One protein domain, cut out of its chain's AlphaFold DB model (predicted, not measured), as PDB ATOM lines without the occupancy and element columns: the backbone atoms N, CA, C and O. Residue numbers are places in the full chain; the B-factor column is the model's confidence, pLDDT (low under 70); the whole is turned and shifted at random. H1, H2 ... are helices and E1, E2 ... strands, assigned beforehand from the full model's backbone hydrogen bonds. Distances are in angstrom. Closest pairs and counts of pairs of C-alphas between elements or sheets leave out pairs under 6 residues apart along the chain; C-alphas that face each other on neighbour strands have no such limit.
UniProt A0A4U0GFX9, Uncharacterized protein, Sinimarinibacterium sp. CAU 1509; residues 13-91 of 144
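This is residues 13 to 91 of the 144 residues of an uncharacterized protein of Sinimarinibacterium sp. CAU 1509 (UniProt A0A4U0GFX9). A long, twisted sheet of three antiparallel strands, E1, E2 and E3, forms one layer, and two helices, H1 and H2, lie side by side over one of its faces, while its other face has no named helix. The turns of the two strand hairpins make the two ends of the longest axis: residues 42 to 45 between E1 and E2 at one end, residues 57 to 66 between E2 and E3 at the other. The printed part has 79 residues with two named helices and three named strands, in the order H1, E1, E2, E3, H2, and the class is mixed, helices and strands. The sheet's order is E1, E2, E3. The whole is only just loose, close to compact, with a radius of gyration of the C-alphas of 14.1 A, and it is elongated, spanning 49 by 28 by 18 A.

E1, residues 32 to 41, E2, residues 46 to 56, and E3, residues 67 to 72, form a meander, each strand the antiparallel neighbour of the one before. The hairpin of E1 and E2 stands at 161 degrees between directions, with N 36 and O 52 at 2.8 A, within hydrogen-bond range. The hairpin of E2 and E3 stands at 151 degrees, with N 53 and O 70 at 2.8 A, also within range. E2, the inner strand, bends by 63 degrees at residue 49. H2, residues 75 to 90, is on the sheet at a height of 9.4 A, over E3 and only just over E2, where 3 of its C-alphas fall; it runs slantwise to the strands, at 35 degrees to E3 on the local plane. The closest C-alphas of H2 and E3 are those of Gly 72 and Ala 78, 4.1 A apart. H1, residues 13 to 20, is on the same face at a height of 8.9 A, over E1 and along the strands, at 25 degrees to E1 on the local plane; the closest C-alphas are those of Ser 19 and Leu 35, 5.8 A apart. H1 and H2 touch at a shallow tilt of 14 degrees, running the same way, H2 with residues 75 to 79 alone; their closest C-alphas, of Leu 18 and Ala 79, are 6.8 A apart. Every O i to N i+4 pair is within hydrogen-bond range in H1, and 10 of 12 are in H2.

E1 measures 28.5 A from first to last C-alpha and begins at C-alpha 32 (33.163, 38.743, 39.801). E2 measures 28.0 A, E3 16.5 A, H2 21.1 A and H1 10.6 A. H1 begins at C-alpha 13 (33.794, 57.212, 36.140), and H2 ends at C-alpha 90 (38.014, 34.380, 23.973).

The two C-alphas farthest apart are those of Met 44 and Gly 62, at 49.2 A. The printed part has no cut. The link from H1 to E1, 11 residues, is long. The mean pLDDT of the printed part is 81.3; residue 30, residues 61 to 65 and residues 86 to 91 are under 70.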
ATOM      1  N   ALA A  13      34.561  57.519  37.345       78.44
ATOM      2  CA  ALA A  13      33.794  57.212  36.140       78.44
ATOM      3  C   ALA A  13      34.634  56.452  35.097       78.44
ATOM      4  O   ALA A  13      34.139  55.528  34.449       78.44
ATOM      5  N   VAL A  14      35.920  56.792  34.971       80.25
ATOM      6  CA  VAL A  14      36.858  56.112  34.063       80.25
ATOM      7  C   VAL A  14      37.160  54.700  34.562       80.25
ATOM      8  O   VAL A  14      37.163  53.758  33.772       80.25
ATOM      9  N   LEU A  15      37.340  54.526  35.873       82.81
ATOM     10  CA  LEU A  15      37.505  53.204  36.488       82.81
ATOM     11  C   LEU A  15      36.282  52.307  36.277       82.81
ATOM     12  O   LEU A  15      36.434  51.129  35.951       82.81
ATOM     13  N   ALA A  16      35.076  52.860  36.419       82.19
ATOM     14  CA  ALA A  16      33.836  52.130  36.180       82.19
ATOM     15  C   ALA A  16      33.691  51.717  34.706       82.19
ATOM     16  O   ALA A  16      33.379  50.562  34.420       82.19
ATOM     17  N   ALA A  17      33.987  52.625  33.771       81.94
ATOM     18  CA  ALA A  17      33.968  52.327  32.341       81.94
ATOM     19  C   ALA A  17      34.987  51.237  31.964       81.94
ATOM     20  O   ALA A  17      34.652  50.300  31.240       81.94
ATOM     21  N   LEU A  18      36.210  51.310  32.504       85.81
ATOM     22  CA  LEU A  18      37.234  50.285  32.296       85.81
ATOM     23  C   LEU A  18      36.804  48.934  32.868       85.81
ATOM     24  O   LEU A  18      36.939  47.923  32.183       85.81
ATOM     25  N   SER A  19      36.224  48.920  34.068       85.12
ATOM     26  CA  SER A  19      35.706  47.701  34.704       85.12
ATOM     27  C   SER A  19      34.611  47.036  33.867       85.12
ATOM     28  O   SER A  19      34.621  45.822  33.697       85.12
ATOM     29  N   ALA A  20      33.706  47.830  33.283       84.38
ATOM     30  CA  ALA A  20      32.653  47.336  32.393       84.38
ATOM     31  C   ALA A  20      33.191  46.769  31.065       84.38
ATOM     32  O   ALA A  20      32.526  45.957  30.429       84.38
ATOM     33  N   SER A  21      34.394  47.181  30.650       85.94
ATOM     34  CA  SER A  21      35.064  46.715  29.426       85.94
ATOM     35  C   SER A  21      35.989  45.505  29.629       85.94
ATOM     36  O   SER A  21      36.690  45.095  28.699       85.94
ATOM     37  N   LEU A  22      36.040  44.942  30.842       87.38
ATOM     38  CA  LEU A  22      36.860  43.767  31.124       87.38
ATOM     39  C   LEU A  22      36.249  42.522  30.481       87.38
ATOM     40  O   LEU A  22      35.078  42.199  30.671       87.38
ATOM     41  N   ALA A  23      37.076  41.792  29.741       86.56
ATOM     42  CA  ALA A  23      36.701  40.526  29.142       86.56
ATOM     43  C   ALA A  23      36.410  39.454  30.215       86.56
ATOM     44  O   ALA A  23      36.980  39.492  31.315       86.56
ATOM     45  N   PRO A  24      35.543  38.470  29.909       85.38
ATOM     46  CA  PRO A  24      35.217  37.398  30.841       85.38
ATOM     47  C   PRO A  24      36.447  36.538  31.152       85.38
ATOM     48  O   PRO A  24      37.320  36.332  30.310       85.38
ATOM     49  N   CYS A  25      36.501  36.002  32.372       84.50
ATOM     50  CA  CYS A  25      37.591  35.144  32.830       84.50
ATOM     51  C   CYS A  25      37.748  33.892  31.933       84.50
ATOM     52  O   CYS A  25      36.756  33.201  31.693       84.50
ATOM     53  N   PRO A  26      38.967  33.529  31.485       77.94
ATOM     54  CA  PRO A  26      39.169  32.443  30.523       77.94
ATOM     55  C   PRO A  26      39.010  31.048  31.146       77.94
ATOM     56  O   PRO A  26      38.813  30.073  30.427       77.94
ATOM     57  N   TRP A  27      39.082  30.931  32.477       75.81
ATOM     58  CA  TRP A  27      38.972  29.644  33.171       75.81
ATOM     59  C   TRP A  27      37.535  29.257  33.513       75.81
ATOM     60  O   TRP A  27      37.156  28.095  33.371       75.81
ATOM     61  N   CYS A  28      36.742  30.207  34.006       78.62
ATOM     62  CA  CYS A  28      35.391  29.941  34.502       78.62
ATOM     63  C   CYS A  28      34.293  30.626  33.679       78.62
ATOM     64  O   CYS A  28      33.140  30.224  33.803       78.62
ATOM     65  N   GLY A  29      34.620  31.629  32.854       73.12
ATOM     66  CA  GLY A  29      33.653  32.368  32.033       73.12
ATOM     67  C   GLY A  29      32.574  33.127  32.820       73.12
ATOM     68  O   GLY A  29      31.663  33.677  32.214       73.12
ATOM     69  N   ALA A  30      32.657  33.142  34.152       68.75
ATOM     70  CA  ALA A  30      31.658  33.656  35.084       68.75
ATOM     71  C   ALA A  30      32.352  34.180  36.353       68.75
ATOM     72  O   ALA A  30      33.556  34.022  36.494       68.75
ATOM     73  N   GLY A  31      31.618  34.758  37.304       75.69
ATOM     74  CA  GLY A  31      32.187  35.279  38.554       75.69
ATOM     75  C   GLY A  31      32.476  36.778  38.509       75.69
ATOM     76  O   GLY A  31      32.220  37.447  37.510       75.69
ATOM     77  N   GLU A  32      32.975  37.306  39.623       82.06
ATOM     78  CA  GLU A  32      33.163  38.743  39.801       82.06
ATOM     79  C   GLU A  32      34.601  39.149  39.470       82.06
ATOM     80  O   GLU A  32      35.560  38.566  39.984       82.06
ATOM     81  N   THR A  33      34.735  40.146  38.596       87.94
ATOM     82  CA  THR A  33      36.011  40.771  38.239       87.94
ATOM     83  C   THR A  33      35.981  42.221  38.700       87.94
ATOM     84  O   THR A  33      35.091  42.974  38.314       87.94
ATOM     85  N   GLN A  34      36.959  42.619  39.505       90.38
ATOM     86  CA  GLN A  34      37.078  43.964  40.054       90.38
ATOM     87  C   GLN A  34      38.388  44.607  39.604       90.38
ATOM     88  O   GLN A  34      39.425  43.948  39.543       90.38
ATOM     89  N   LEU A  35      38.345  45.904  39.304       91.25
ATOM     90  CA  LEU A  35      39.515  46.723  39.004       91.25
ATOM     91  C   LEU A  35      39.735  47.708  40.152       91.25
ATOM     92  O   LEU A  35      38.870  48.523  40.461       91.25
ATOM     93  N   GLU A  36      40.911  47.644  40.765       90.50
ATOM     94  CA  GLU A  36      41.277  48.464  41.916       90.50
ATOM     95  C   GLU A  36      42.551  49.265  41.646       90.50
ATOM     96  O   GLU A  36      43.537  48.734  41.131       90.50
ATOM     97  N   GLU A  37      42.575  50.526  42.079       91.62
ATOM     98  CA  GLU A  37      43.786  51.347  42.103       91.62
ATOM     99  C   GLU A  37      44.359  51.446  43.511       91.62
ATOM    100  O   GLU A  37      43.678  51.801  44.475       91.62
ATOM    101  N   LYS A  38      45.664  51.214  43.619       89.94
ATOM    102  CA  LYS A  38      46.434  51.515  44.813       89.94
ATOM    103  C   LYS A  38      46.981  52.929  44.697       89.94
ATOM    104  O   LYS A  38      47.925  53.184  43.951       89.94
ATOM    105  N   THR A  39      46.408  53.845  45.469       89.38
ATOM    106  CA  THR A  39      46.849  55.244  45.511       89.38
ATOM    107  C   THR A  39      47.625  55.567  46.782       89.38
ATOM    108  O   THR A  39      47.368  54.984  47.834       89.38
ATOM    109  N   HIS A  40      48.527  56.540  46.700       88.25
ATOM    110  CA  HIS A  40      49.272  57.084  47.829       88.25
ATOM    111  C   HIS A  40      49.100  58.604  47.908       88.25
ATOM    112  O   HIS A  40      49.129  59.293  46.889       88.25
ATOM    113  N   TRP A  41      48.917  59.133  49.119       86.75
ATOM    114  CA  TRP A  41      48.806  60.570  49.365       86.75
ATOM    115  C   TRP A  41      50.193  61.189  49.544       86.75
ATOM    116  O   TRP A  41      50.941  60.780  50.425       86.75
ATOM    117  N   THR A  42      50.549  62.185  48.732       88.44
ATOM    118  CA  THR A  42      51.871  62.839  48.802       88.44
ATOM    119  C   THR A  42      51.880  64.135  49.617       88.44
ATOM    120  O   THR A  42      52.871  64.855  49.604       88.44
ATOM    121  N   GLY A  43      50.775  64.478  50.285       86.81
ATOM    122  CA  GLY A  43      50.597  65.768  50.966       86.81
ATOM    123  C   GLY A  43      49.895  66.823  50.108       86.81
ATOM    124  O   GLY A  43      49.148  67.629  50.648       86.81
ATOM    125  N   MET A  44      50.076  66.783  48.782       84.62
ATOM    126  CA  MET A  44      49.468  67.744  47.846       84.62
ATOM    127  C   MET A  44      48.434  67.103  46.912       84.62
ATOM    128  O   MET A  44      47.462  67.747  46.528       84.62
ATOM    129  N   ARG A  45      48.637  65.834  46.532       82.88
ATOM    130  CA  ARG A  45      47.715  65.075  45.673       82.88
ATOM    131  C   ARG A  45      47.813  63.571  45.926       82.88
ATOM    132  O   ARG A  45      48.815  63.081  46.447       82.88
ATOM    133  N   SER A  46      46.795  62.830  45.494       85.38
ATOM    134  CA  SER A  46      46.861  61.369  45.391       85.38
ATOM    135  C   SER A  46      47.527  60.961  44.081       85.38
ATOM    136  O   SER A  46      47.111  61.399  43.007       85.38
ATOM    137  N   VAL A  47      48.533  60.096  44.171       87.00
ATOM    138  CA  VAL A  47      49.201  59.482  43.016       87.00
ATOM    139  C   VAL A  47      48.876  57.994  42.959       87.00
ATOM    140  O   VAL A  47      48.776  57.343  44.002       87.00
ATOM    141  N   VAL A  48      48.698  57.452  41.758       87.25
ATOM    142  CA  VAL A  48      48.527  56.011  41.541       87.25
ATOM    143  C   VAL A  48      49.900  55.350  41.623       87.25
ATOM    144  O   VAL A  48      50.829  55.751  40.927       87.25
ATOM    145  N   LEU A  49      50.033  54.351  42.495       87.62
ATOM    146  CA  LEU A  49      51.231  53.516  42.589       87.62
ATOM    147  C   LEU A  49      51.133  52.304  41.663       87.62
ATOM    148  O   LEU A  49      52.119  51.902  41.049       87.62
ATOM    149  N   SER A  50      49.949  51.702  41.611       88.75
ATOM    150  CA  SER A  50      49.639  50.571  40.749       88.75
ATOM    151  C   SER A  50      48.130  50.406  40.630       88.75
ATOM    152  O   SER A  50      47.378  50.875  41.484       88.75
ATOM    153  N   ALA A  51      47.684  49.691  39.607       91.62
ATOM    154  CA  ALA A  51      46.322  49.184  39.525       91.62
ATOM    155  C   ALA A  51      46.339  47.665  39.390       91.62
ATOM    156  O   ALA A  51      47.331  47.086  38.942       91.62
ATOM    157  N   ARG A  52      45.257  47.002  39.784       93.00
ATOM    158  CA  ARG A  52      45.112  45.556  39.645       93.00
ATOM    159  C   ARG A  52      43.698  45.171  39.248       93.00
ATOM    160  O   ARG A  52      42.739  45.715  39.780       93.00
ATOM    161  N   VAL A  53      43.596  44.195  38.359       91.75
ATOM    162  CA  VAL A  53      42.368  43.447  38.106       91.75
ATOM    163  C   VAL A  53      42.412  42.189  38.966       91.75
ATOM    164  O   VAL A  53      43.400  41.453  38.936       91.75
ATOM    165  N   MET A  54      41.364  41.960  39.746       91.69
ATOM    166  CA  MET A  54      41.173  40.780  40.577       91.69
ATOM    167  C   MET A  54      39.929  40.030  40.135       91.69
ATOM    168  O   MET A  54      38.883  40.632  39.922       91.69
ATOM    169  N   HIS A  55      40.041  38.711  40.025       89.62
ATOM    170  CA  HIS A  55      38.922  37.848  39.693       89.62
ATOM    171  C   HIS A  55      38.841  36.665  40.653       89.62
ATOM    172  O   HIS A  55      39.843  35.989  40.918       89.62
ATOM    173  N   TRP A  56      37.626  36.384  41.118       87.50
ATOM    174  CA  TRP A  56      37.328  35.237  41.966       87.50
ATOM    175  C   TRP A  56      36.570  34.180  41.170       87.50
ATOM    176  O   TRP A  56      35.367  34.294  40.934       87.50
ATOM    177  N   CYS A  57      37.278  33.112  40.800       84.06
ATOM    178  CA  CYS A  57      36.639  31.955  40.193       84.06
ATOM    179  C   CYS A  57      35.710  31.264  41.209       84.06
ATOM    180  O   CYS A  57      36.099  31.087  42.371       84.06
ATOM    181  N   PRO A  58      34.519  30.795  40.788       76.69
ATOM    182  CA  PRO A  58      33.673  29.971  41.637       76.69
ATOM    183  C   PRO A  58      34.434  28.710  42.051       76.69
ATOM    184  O   PRO A  58      35.116  28.069  41.244       76.69
ATOM    185  N   ARG A  59      34.332  28.362  43.334       72.38
ATOM    186  CA  ARG A  59      35.019  27.200  43.892       72.38
ATOM    187  C   ARG A  59      34.466  25.926  43.247       72.38
ATOM    188  O   ARG A  59      33.268  25.678  43.314       72.38
ATOM    189  N   LYS A  60      35.344  25.113  42.656       70.44
ATOM    190  CA  LYS A  60      35.042  23.715  42.321       70.44
ATOM    191  C   LYS A  60      35.451  22.828  43.491       70.44
ATOM    192  O   LYS A  60      36.477  23.087  44.129       70.44
ATOM    193  N   ASP A  61      34.653  21.802  43.770       66.12
ATOM    194  CA  ASP A  61      34.941  20.857  44.847       66.12
ATOM    195  C   ASP A  61      36.342  20.256  44.685       66.12
ATOM    196  O   ASP A  61      36.740  19.821  43.604       66.12
ATOM    197  N   GLY A  62      37.118  20.295  45.771       66.38
ATOM    198  CA  GLY A  62      38.488  19.783  45.817       66.38
ATOM    199  C   GLY A  62      39.598  20.740  45.360       66.38
ATOM    200  O   GLY A  62      40.761  20.375  45.503       66.38
ATOM    201  N   GLN A  63      39.303  21.954  44.867       59.91
ATOM    202  CA  GLN A  63      40.346  22.926  44.489       59.91
ATOM    203  C   GLN A  63      40.508  24.076  45.503       59.91
ATOM    204  O   GLN A  63      39.514  24.557  46.065       59.91
ATOM    205  N   PRO A  64      41.751  24.543  45.749       60.81
ATOM    206  CA  PRO A  64      41.994  25.766  46.508       60.81
ATOM    207  C   PRO A  64      41.402  26.978  45.773       60.81
ATOM    208  O   PRO A  64      41.336  27.004  44.541       60.81
ATOM    209  N   GLN A  65      40.955  27.990  46.528       61.62
ATOM    210  CA  GLN A  65      40.440  29.229  45.940       61.62
ATOM    211  C   GLN A  65      41.504  29.844  45.027       61.62
ATOM    212  O   GLN A  65      42.584  30.217  45.476       61.62
ATOM    213  N   SER A  66      41.191  29.923  43.737       71.75
ATOM    214  CA  SER A  66      42.095  30.461  42.726       71.75
ATOM    215  C   SER A  66      41.702  31.912  42.475       71.75
ATOM    216  O   SER A  66      40.832  32.192  41.652       71.75
ATOM    217  N   VAL A  67      42.282  32.829  43.250       84.06
ATOM    218  CA  VAL A  67      42.194  34.264  42.954       84.06
ATOM    219  C   VAL A  67      43.182  34.557  41.840       84.06
ATOM    220  O   VAL A  67      44.377  34.294  41.986       84.06
ATOM    221  N   ILE A  68      42.692  35.104  40.733       87.06
ATOM    222  CA  ILE A  68      43.558  35.583  39.658       87.06
ATOM    223  C   ILE A  68      43.747  37.076  39.864       87.06
ATOM    224  O   ILE A  68      42.777  37.819  40.004       87.06
ATOM    225  N   GLN A  69      45.002  37.513  39.871       90.06
ATOM    226  CA  GLN A  69      45.347  38.919  39.992       90.06
ATOM    227  C   GLN A  69      46.320  39.311  38.884       90.06
ATOM    228  O   GLN A  69      47.357  38.675  38.706       90.06
ATOM    229  N   ILE A  70      46.005  40.396  38.181       90.31
ATOM    230  CA  ILE A  70      46.880  41.010  37.180       90.31
ATOM    231  C   ILE A  70      47.105  42.460  37.581       90.31
ATOM    232  O   ILE A  70      46.147  43.190  37.808       90.31
ATOM    233  N   ALA A  71      48.365  42.875  37.694       91.88
ATOM    234  CA  ALA A  71      48.734  44.234  38.077       91.88
ATOM    235  C   ALA A  71      49.310  45.016  36.891       91.88
ATOM    236  O   ALA A  71      50.031  44.464  36.062       91.88
ATOM    237  N   GLY A  72      49.015  46.312  36.851       89.00
ATOM    238  CA  GLY A  72      49.542  47.288  35.905       89.00
ATOM    239  C   GLY A  72      50.018  48.552  36.620       89.00
ATOM    240  O   GLY A  72      49.817  48.728  37.827       89.00
ATOM    241  N   ARG A  73      50.663  49.445  35.866       87.69
ATOM    242  CA  ARG A  73      51.094  50.758  36.376       87.69
ATOM    243  C   ARG A  73      49.890  51.654  36.683       87.69
ATOM    244  O   ARG A  73      49.921  52.419  37.638       87.69
ATOM    245  N   ASP A  74      48.843  51.524  35.882       88.62
ATOM    246  CA  ASP A  74      47.590  52.268  35.948       88.62
ATOM    247  C   ASP A  74      46.418  51.355  35.550       88.62
ATOM    248  O   ASP A  74      46.608  50.213  35.115       88.62
ATOM    249  N   ALA A  75      45.190  51.842  35.734       87.88
ATOM    250  CA  ALA A  75      43.980  51.073  35.460       87.88
ATOM    251  C   ALA A  75      43.881  50.604  34.001       87.88
ATOM    252  O   ALA A  75      43.480  49.468  33.749       87.88
ATOM    253  N   ALA A  76      44.293  51.443  33.046       87.81
ATOM    254  CA  ALA A  76      44.249  51.120  31.623       87.81
ATOM    255  C   ALA A  76      45.218  49.982  31.267       87.81
ATOM    256  O   ALA A  76      44.842  49.039  30.574       87.81
ATOM    257  N   THR A  77      46.447  50.027  31.782       88.31
ATOM    258  CA  THR A  77      47.449  48.973  31.574       88.31
ATOM    259  C   THR A  77      47.063  47.665  32.258       88.31
ATOM    260  O   THR A  77      47.249  46.603  31.667       88.31
ATOM    261  N   ALA A  78      46.472  47.713  33.456       90.69
ATOM    262  CA  ALA A  78      45.955  46.517  34.125       90.69
ATOM    263  C   ALA A  78      44.789  45.879  33.342       90.69
ATOM    264  O   ALA A  78      44.783  44.665  33.129       90.69
ATOM    265  N   ALA A  79      43.845  46.692  32.856       89.12
ATOM    266  CA  ALA A  79      42.727  46.233  32.032       89.12
ATOM    267  C   ALA A  79      43.194  45.659  30.684       89.12
ATOM    268  O   ALA A  79      42.744  44.592  30.272       89.12
ATOM    269  N   ALA A  80      44.151  46.310  30.017       89.62
ATOM    270  CA  ALA A  80      44.726  45.821  28.766       89.62
ATOM    271  C   ALA A  80      45.466  44.485  28.952       89.62
ATOM    272  O   ALA A  80      45.329  43.582  28.123       89.62
ATOM    273  N   ALA A  81      46.206  44.328  30.055       88.00
ATOM    274  CA  ALA A  81      46.878  43.077  30.394       88.00
ATOM    275  C   ALA A  81      45.867  41.948  30.659       88.00
ATOM    276  O   ALA A  81      46.042  40.836  30.160       88.00
ATOM    277  N   TRP A  82      44.775  42.244  31.372       89.75
ATOM    278  CA  TRP A  82      43.669  41.305  31.576       89.75
ATOM    279  C   TRP A  82      43.001  40.894  30.258       89.75
ATOM    280  O   TRP A  82      42.875  39.704  29.957       89.75
ATOM    281  N   ASN A  83      42.638  41.866  29.425       88.25
ATOM    282  CA  ASN A  83      41.984  41.624  28.140       88.25
ATOM    283  C   ASN A  83      42.889  40.869  27.154       88.25
ATOM    284  O   ASN A  83      42.410  40.036  26.394       88.25
ATOM    285  N   SER A  84      44.205  41.074  27.208       84.75
ATOM    286  CA  SER A  84      45.161  40.291  26.409       84.75
ATOM    287  C   SER A  84      45.238  38.831  26.864       84.75
ATOM    288  O   SER A  84      45.329  37.924  26.040       84.75
ATOM    289  N   HIS A  85      45.171  38.590  28.176       76.81
ATOM    290  CA  HIS A  85      45.221  37.241  28.737       76.81
ATOM    291  C   HIS A  85      43.964  36.424  28.406       76.81
ATOM    292  O   HIS A  85      44.028  35.224  28.154       76.81
ATOM    293  N   THR A  86      42.814  37.091  28.375       68.62
ATOM    294  CA  THR A  86      41.510  36.493  28.059       68.62
ATOM    295  C   THR A  86      41.271  36.396  26.545       68.62
ATOM    296  O   THR A  86      40.682  35.426  26.072       68.62
ATOM    297  N   GLY A  87      41.800  37.342  25.763       57.19
ATOM    298  CA  GLY A  87      41.644  37.433  24.309       57.19
ATOM    299  C   GLY A  87      42.282  36.289  23.518       57.19
ATOM    300  O   GLY A  87      41.776  35.948  22.455       57.19
ATOM    301  N   ALA A  88      43.306  35.616  24.055       49.94
ATOM    302  CA  ALA A  88      43.906  34.444  23.406       49.94
ATOM    303  C   ALA A  88      43.029  33.171  23.474       49.94
ATOM    304  O   ALA A  88      43.242  32.246  22.693       49.94
ATOM    305  N   MET A  89      42.033  33.111  24.373       43.56
ATOM    306  CA  MET A  89      41.047  32.013  24.430       43.56
ATOM    307  C   MET A  89      39.604  32.466  24.140       43.56
ATOM    308  O   MET A  89      38.757  31.624  23.840       43.56
ATOM    309  N   GLY A  90      39.322  33.771  24.225       41.00
ATOM    310  CA  GLY A  90      38.014  34.380  23.973       41.00
ATOM    311  C   GLY A  90      37.785  34.808  22.522       41.00
ATOM    312  O   GLY A  90      36.644  34.779  22.071       41.00
ATOM    313  N   ALA A  91      38.845  35.086  21.754       46.38
ATOM    314  CA  ALA A  91      38.772  35.069  20.296       46.38
ATOM    315  C   ALA A  91      38.789  33.610  19.818       46.38
ATOM    316  O   ALA A  91      39.663  33.167  19.076       46.38
TER     317      ALA A  91